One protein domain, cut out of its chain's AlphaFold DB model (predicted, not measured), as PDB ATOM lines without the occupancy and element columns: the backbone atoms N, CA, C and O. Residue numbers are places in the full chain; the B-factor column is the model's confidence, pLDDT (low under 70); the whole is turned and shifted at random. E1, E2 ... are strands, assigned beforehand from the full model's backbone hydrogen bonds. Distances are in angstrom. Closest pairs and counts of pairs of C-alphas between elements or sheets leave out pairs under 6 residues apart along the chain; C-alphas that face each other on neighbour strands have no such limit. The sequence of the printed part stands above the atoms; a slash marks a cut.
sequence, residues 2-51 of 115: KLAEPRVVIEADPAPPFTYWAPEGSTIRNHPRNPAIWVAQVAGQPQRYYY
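What this domain is: This is residues 2 to 51 of the 115 residues of an uncharacterized protein of Mesorhizobium mediterraneum (UniProt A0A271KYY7). Little regular structure is present: a long winding loop, residues 2 to 26, leads into a small three-stranded antiparallel sheet and runs along its E1 edge at residues 9 to 10. The strands form a meander, each the antiparallel neighbour of the one before, in order E1, E2, E3. Of 50 printed residues, 16 are in the named strands, with no named helix: all strand. The whole is compact, radius of gyration of the C-alphas 10.0 A, spanning 28 by 28 by 16 A.

Where its parts are: E1, residues 27 to 31, starts at C-alpha 27 (-14.115, 9.662, -50.348) and measures 12.3 A. E2, residues 34 to 41, measures 16.5 A and bends by 72 degrees at residue 37. E3, residues 48 to 50, measures 6.9 A and ends at C-alpha 50 (-24.480, 6.439, -43.540).

How they stand to each other: Residues 9 to 10 pair parallel with residues 27 to 28 of E1. Hairpin E1 and E2 stands at 153 degrees, with N 29 and O 39 within hydrogen-bond range at 2.9 A. Hairpin E2 and E3 stands at 148 degrees, with N 40 and O 48 at 2.8 A.

The domain as a whole: The farthest C-alphas, Lys 2 and Arg 33, are 31.3 A apart. The printed part has no cut, and no printed residue is under 70 in pLDDT.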
ATOM      1  N   LYS A   2     -33.389   6.110 -61.571       74.75
ATOM      2  CA  LYS A   2     -31.979   6.046 -61.151       74.75
ATOM      3  C   LYS A   2     -31.753   6.914 -59.904       74.75
ATOM      4  O   LYS A   2     -32.287   8.017 -59.854       74.75
ATOM      5  N   LEU A   3     -31.032   6.399 -58.904       84.81
ATOM      6  CA  LEU A   3     -30.673   7.157 -57.697       84.81
ATOM      7  C   LEU A   3     -29.689   8.282 -58.050       84.81
ATOM      8  O   LEU A   3     -29.052   8.231 -59.103       84.81
ATOM      9  N   ALA A   4     -29.549   9.277 -57.169       84.31
ATOM     10  CA  ALA A   4     -28.467  10.244 -57.304       84.31
ATOM     11  C   ALA A   4     -27.117   9.513 -57.247       84.31
ATOM     12  O   ALA A   4     -26.878   8.697 -56.353       84.31
ATOM     13  N   GLU A   5     -26.254   9.804 -58.216       87.19
ATOM     14  CA  GLU A   5     -24.923   9.209 -58.356       87.19
ATOM     15  C   GLU A   5     -23.870  10.316 -58.278       87.19
ATOM     16  O   GLU A   5     -23.372  10.768 -59.313       87.19
ATOM     17  N   PRO A   6     -23.559  10.803 -57.064       91.12
ATOM     18  CA  PRO A   6     -22.476  11.756 -56.891       91.12
ATOM     19  C   PRO A   6     -21.150  11.124 -57.319       91.12
ATOM     20  O   PRO A   6     -20.933   9.914 -57.167       91.12
ATOM     21  N   ARG A   7     -20.229  11.943 -57.828       95.25
ATOM     22  CA  ARG A   7     -18.869  11.482 -58.134       95.25
ATOM     23  C   ARG A   7     -18.117  11.302 -56.825       95.25
ATOM     24  O   ARG A   7     -17.758  12.282 -56.177       95.25
ATOM     25  N   VAL A   8     -17.876  10.053 -56.444       96.12
ATOM     26  CA  VAL A   8     -17.207   9.687 -55.191       96.12
ATOM     27  C   VAL A   8     -16.074   8.701 -55.442       96.12
ATOM     28  O   VAL A   8     -16.106   7.929 -56.400       96.12
ATOM     29  N   VAL A   9     -15.082   8.704 -54.556       97.38
ATOM     30  CA  VAL A   9     -14.054   7.661 -54.486       97.38
ATOM     31  C   VAL A   9     -14.487   6.645 -53.434       97.38
ATOM     32  O   VAL A   9     -14.705   7.007 -52.280       97.38
ATOM     33  N   ILE A  10     -14.633   5.377 -53.814       96.75
ATOM     34  CA  ILE A  10     -15.022   4.306 -52.890       96.75
ATOM     35  C   ILE A  10     -13.762   3.552 -52.467       96.75
ATOM     36  O   ILE A  10     -13.202   2.792 -53.249       96.75
ATOM     37  N   GLU A  11     -13.330   3.764 -51.226       97.00
ATOM     38  CA  GLU A  11     -12.281   2.968 -50.571       97.00
ATOM     39  C   GLU A  11     -12.866   1.946 -49.581       97.00
ATOM     40  O   GLU A  11     -12.133   1.166 -48.980       97.00
ATOM     41  N   ALA A  12     -14.182   1.979 -49.366       95.44
ATOM     42  CA  ALA A  12     -14.869   1.069 -48.465       95.44
ATOM     43  C   ALA A  12     -14.988  -0.346 -49.052       95.44
ATOM     44  O   ALA A  12     -15.421  -0.504 -50.195       95.44
ATOM     45  N   ASP A  13     -14.704  -1.357 -48.229       93.81
ATOM     46  CA  ASP A  13     -14.892  -2.775 -48.537       93.81
ATOM     47  C   ASP A  13     -15.550  -3.506 -47.337       93.81
ATOM     48  O   ASP A  13     -14.942  -3.597 -46.266       93.81
ATOM     49  N   PRO A  14     -16.809  -3.975 -47.457       93.81
ATOM     50  CA  PRO A  14     -17.669  -3.829 -48.628       93.81
ATOM     51  C   PRO A  14     -18.112  -2.372 -48.844       93.81
ATOM     52  O   PRO A  14     -18.240  -1.577 -47.902       93.81
ATOM     53  N   ALA A  15     -18.385  -2.038 -50.105       94.12
ATOM     54  CA  ALA A  15     -18.951  -0.753 -50.503       94.12
ATOM     55  C   ALA A  15     -20.380  -0.568 -49.947       94.12
ATOM     56  O   ALA A  15     -21.090  -1.560 -49.739       94.12
ATOM     57  N   PRO A  16     -20.845   0.678 -49.717       93.44
ATOM     58  CA  PRO A  16     -22.236   0.903 -49.348       93.44
ATOM     59  C   PRO A  16     -23.167   0.506 -50.501       93.44
ATOM     60  O   PRO A  16     -22.805   0.668 -51.667       93.44
ATOM     61  N   PRO A  17     -24.398   0.057 -50.205       91.69
ATOM     62  CA  PRO A  17     -25.373  -0.293 -51.238       91.69
ATOM     63  C   PRO A  17     -25.764   0.902 -52.118       91.69
ATOM     64  O   PRO A  17     -26.135   0.715 -53.274       91.69
ATOM     65  N   PHE A  18     -25.676   2.126 -51.583       92.75
ATOM     66  CA  PHE A  18     -26.028   3.358 -52.279       92.75
ATOM     67  C   PHE A  18     -25.053   4.488 -51.943       92.75
ATOM     68  O   PHE A  18     -24.457   4.497 -50.866       92.75
ATOM     69  N   THR A  19     -24.948   5.475 -52.834       93.75
ATOM     70  CA  THR A  19     -24.078   6.654 -52.672       93.75
ATOM     71  C   THR A  19     -24.830   7.985 -52.678       93.75
ATOM     72  O   THR A  19     -24.201   9.009 -52.457       93.75
ATOM     73  N   TYR A  20     -26.161   7.999 -52.850       91.31
ATOM     74  CA  TYR A  20     -26.970   9.233 -52.926       91.31
ATOM     75  C   TYR A  20     -26.812  10.165 -51.710       91.31
ATOM     76  O   TYR A  20     -27.056  11.361 -51.802       91.31
ATOM     77  N   TRP A  21     -26.436   9.609 -50.559       91.06
ATOM     78  CA  TRP A  21     -26.238  10.335 -49.309       91.06
ATOM     79  C   TRP A  21     -24.886  11.058 -49.259       91.06
ATOM     80  O   TRP A  21     -24.710  11.962 -48.447       91.06
ATOM     81  N   ALA A  22     -23.913  10.649 -50.076       93.88
ATOM     82  CA  ALA A  22     -22.548  11.143 -50.016       93.88
ATOM     83  C   ALA A  22     -22.412  12.494 -50.743       93.88
ATOM     84  O   ALA A  22     -22.973  12.666 -51.826       93.88
ATOM     85  N   PRO A  23     -21.647  13.457 -50.198       93.19
ATOM     86  CA  PRO A  23     -21.355  14.698 -50.907       93.19
ATOM     87  C   PRO A  23     -20.560  14.455 -52.198       93.19
ATOM     88  O   PRO A  23     -19.741  13.533 -52.280       93.19
ATOM     89  N   GLU A  24     -20.754  15.329 -53.184       93.44
ATOM     90  CA  GLU A  24     -19.971  15.356 -54.422       93.44
ATOM     91  C   GLU A  24     -18.466  15.501 -54.121       93.44
ATOM     92  O   GLU A  24     -18.060  16.327 -53.304       93.44
ATOM     93  N   GLY A  25     -17.628  14.698 -54.781       95.56
ATOM     94  CA  GLY A  25     -16.171  14.710 -54.606       95.56
ATOM     95  C   GLY A  25     -15.673  14.049 -53.316       95.56
ATOM     96  O   GLY A  25     -14.488  14.152 -53.001       95.56
ATOM     97  N   SER A  26     -16.547  13.383 -52.558       96.94
ATOM     98  CA  SER A  26     -16.162  12.735 -51.303       96.94
ATOM     99  C   SER A  26     -15.433  11.404 -51.502       96.94
ATOM    100  O   SER A  26     -15.586  10.715 -52.512       96.94
ATOM    101  N   THR A  27     -14.641  11.026 -50.496       97.94
ATOM    102  CA  THR A  27     -14.115   9.662 -50.348       97.94
ATOM    103  C   THR A  27     -14.942   8.911 -49.311       97.94
ATOM    104  O   THR A  27     -15.094   9.387 -48.184       97.94
ATOM    105  N   ILE A  28     -15.464   7.743 -49.683       97.44
ATOM    106  CA  ILE A  28     -16.248   6.867 -48.813       97.44
ATOM    107  C   ILE A  28     -15.344   5.777 -48.239       97.44
ATOM    108  O   ILE A  28     -14.693   5.048 -48.987       97.44
ATOM    109  N   ARG A  29     -15.349   5.641 -46.912       97.44
ATOM    110  CA  ARG A  29     -14.585   4.644 -46.142       97.44
ATOM    111  C   ARG A  29     -15.504   3.910 -45.160       97.44
ATOM    112  O   ARG A  29     -16.546   4.447 -44.775       97.44
ATOM    113  N   ASN A  30     -15.129   2.710 -44.717       95.75
ATOM    114  CA  ASN A  30     -15.831   2.043 -43.614       95.75
ATOM    115  C   ASN A  30     -15.568   2.772 -42.292       95.75
ATOM    116  O   ASN A  30     -14.480   3.303 -42.053       95.75
ATOM    117  N   HIS A  31     -16.557   2.779 -41.406       94.31
ATOM    118  CA  HIS A  31     -16.381   3.307 -40.064       94.31
ATOM    119  C   HIS A  31     -15.440   2.402 -39.243       94.31
ATOM    120  O   HIS A  31     -15.647   1.187 -39.189       94.31
ATOM    121  N   PRO A  32     -14.448   2.958 -38.520       92.56
ATOM    122  CA  PRO A  32     -13.366   2.176 -37.904       92.56
ATOM    123  C   PRO A  32     -13.814   1.232 -36.779       92.56
ATOM    124  O   PRO A  32     -13.073   0.329 -36.406       92.56
ATOM    125  N   ARG A  33     -14.999   1.455 -36.198       93.06
ATOM    126  CA  ARG A  33     -15.528   0.653 -35.074       93.06
ATOM    127  C   ARG A  33     -16.853  -0.042 -35.368       93.06
ATOM    128  O   ARG A  33     -17.345  -0.770 -34.516       93.06
ATOM    129  N   ASN A  34     -17.469   0.235 -36.515       90.75
ATOM    130  CA  ASN A  34     -18.777  -0.325 -36.841       90.75
ATOM    131  C   ASN A  34     -18.822  -0.662 -38.335       90.75
ATOM    132  O   ASN A  34     -18.963   0.250 -39.144       90.75
ATOM    133  N   PRO A  35     -18.723  -1.945 -38.710       87.62
ATOM    134  CA  PRO A  35     -18.653  -2.345 -40.112       87.62
ATOM    135  C   PRO A  35     -19.945  -2.070 -40.898       87.62
ATOM    136  O   PRO A  35     -19.914  -2.095 -42.123       87.62
ATOM    137  N   ALA A  36     -21.068  -1.783 -40.226       87.62
ATOM    138  CA  ALA A  36     -22.344  -1.451 -40.865       87.62
ATOM    139  C   ALA A  36     -22.515   0.050 -41.172       87.62
ATOM    140  O   ALA A  36     -23.585   0.463 -41.616       87.62
ATOM    141  N   ILE A  37     -21.499   0.872 -40.891       91.88
ATOM    142  CA  ILE A  37     -21.537   2.320 -41.105       91.88
ATOM    143  C   ILE A  37     -20.462   2.714 -42.112       91.88
ATOM    144  O   ILE A  37     -19.306   2.295 -42.017       91.88
ATOM    145  N   TRP A  38     -20.835   3.592 -43.036       95.75
ATOM    146  CA  TRP A  38     -19.918   4.233 -43.970       95.75
ATOM    147  C   TRP A  38     -19.771   5.712 -43.639       95.75
ATOM    148  O   TRP A  38     -20.698   6.346 -43.133       95.75
ATOM    149  N   VAL A  39     -18.594   6.260 -43.926       95.94
ATOM    150  CA  VAL A  39     -18.268   7.665 -43.692       95.94
ATOM    151  C   VAL A  39     -17.819   8.283 -45.008       95.94
ATOM    152  O   VAL A  39     -16.862   7.802 -45.613       95.94
ATOM    153  N   ALA A  40     -18.495   9.344 -45.438       96.56
ATOM    154  CA  ALA A  40     -18.080  10.176 -46.559       96.56
ATOM    155  C   ALA A  40     -17.334  11.407 -46.036       96.56
ATOM    156  O   ALA A  40     -17.793  12.088 -45.112       96.56
ATOM    157  N   GLN A  41     -16.170  11.681 -46.621       96.25
ATOM    158  CA  GLN A  41     -15.280  12.757 -46.196       96.25
ATOM    159  C   GLN A  41     -14.924  13.663 -47.374       96.25
ATOM    160  O   GLN A  41     -14.541  13.181 -48.441       96.25
ATOM    161  N   VAL A  42     -15.014  14.972 -47.145       95.44
ATOM    162  CA  VAL A  42     -14.511  16.034 -48.025       95.44
ATOM    163  C   VAL A  42     -13.586  16.911 -47.185       95.44
ATOM    164  O   VAL A  42     -13.910  17.238 -46.042       95.44
ATOM    165  N   ALA A  43     -12.418  17.273 -47.718       91.62
ATOM    166  CA  ALA A  43     -11.454  18.093 -46.990       91.62
ATOM    167  C   ALA A  43     -12.085  19.432 -46.559       91.62
ATOM    168  O   ALA A  43     -12.645  20.155 -47.380       91.62
ATOM    169  N   GLY A  44     -11.999  19.754 -45.265       90.06
ATOM    170  CA  GLY A  44     -12.558  20.988 -44.702       90.06
ATOM    171  C   GLY A  44     -14.070  20.970 -44.435       90.06
ATOM    172  O   GLY A  44     -14.599  21.989 -44.004       90.06
ATOM    173  N   GLN A  45     -14.764  19.845 -44.645       90.94
ATOM    174  CA  GLN A  45     -16.187  19.700 -44.323       90.94
ATOM    175  C   GLN A  45     -16.429  18.707 -43.175       90.94
ATOM    176  O   GLN A  45     -15.610  17.810 -42.944       90.94
ATOM    177  N   PRO A  46     -17.562  18.831 -42.460       90.12
ATOM    178  CA  PRO A  46     -18.007  17.806 -41.528       90.12
ATOM    179  C   PRO A  46     -18.156  16.448 -42.219       90.12
ATOM    180  O   PRO A  46     -18.605  16.353 -43.361       90.12
ATOM    181  N   GLN A  47     -17.795  15.385 -41.505       91.62
ATOM    182  CA  GLN A  47     -17.980  14.025 -41.998       91.62
ATOM    183  C   GLN A  47     -19.464  13.685 -42.068       91.62
ATOM    184  O   GLN A  47     -20.228  14.021 -41.161       91.62
ATOM    185  N   ARG A  48     -19.849  12.951 -43.111       90.88
ATOM    186  CA  ARG A  48     -21.211  12.456 -43.265       90.88
ATOM    187  C   ARG A  48     -21.260  10.956 -43.039       90.88
ATOM    188  O   ARG A  48     -20.451  10.224 -43.597       90.88
ATOM    189  N   TYR A  49     -22.211  10.514 -42.228       91.25
ATOM    190  CA  TYR A  49     -22.370   9.112 -41.862       91.25
ATOM    191  C   TYR A  49     -23.563   8.505 -42.587       91.25
ATOM    192  O   TYR A  49     -24.604   9.144 -42.734       91.25
ATOM    193  N   TYR A  50     -23.410   7.251 -42.994       91.44
ATOM    194  CA  TYR A  50     -24.480   6.439 -43.540       91.44
ATOM    195  C   TYR A  50     -24.645   5.177 -42.718       91.44
ATOM    196  O   TYR A  50     -23.746   4.340 -42.652       91.44
ATOM    197  N   TYR A  51     -25.816   5.063 -42.103       88.62
ATOM    198  CA  TYR A  51     -26.191   3.980 -41.196       88.62
ATOM    199  C   TYR A  51     -26.964   2.857 -41.914       88.62
ATOM    200  O   TYR A  51     -27.614   2.031 -41.273       88.62
TER     201      TYR A  51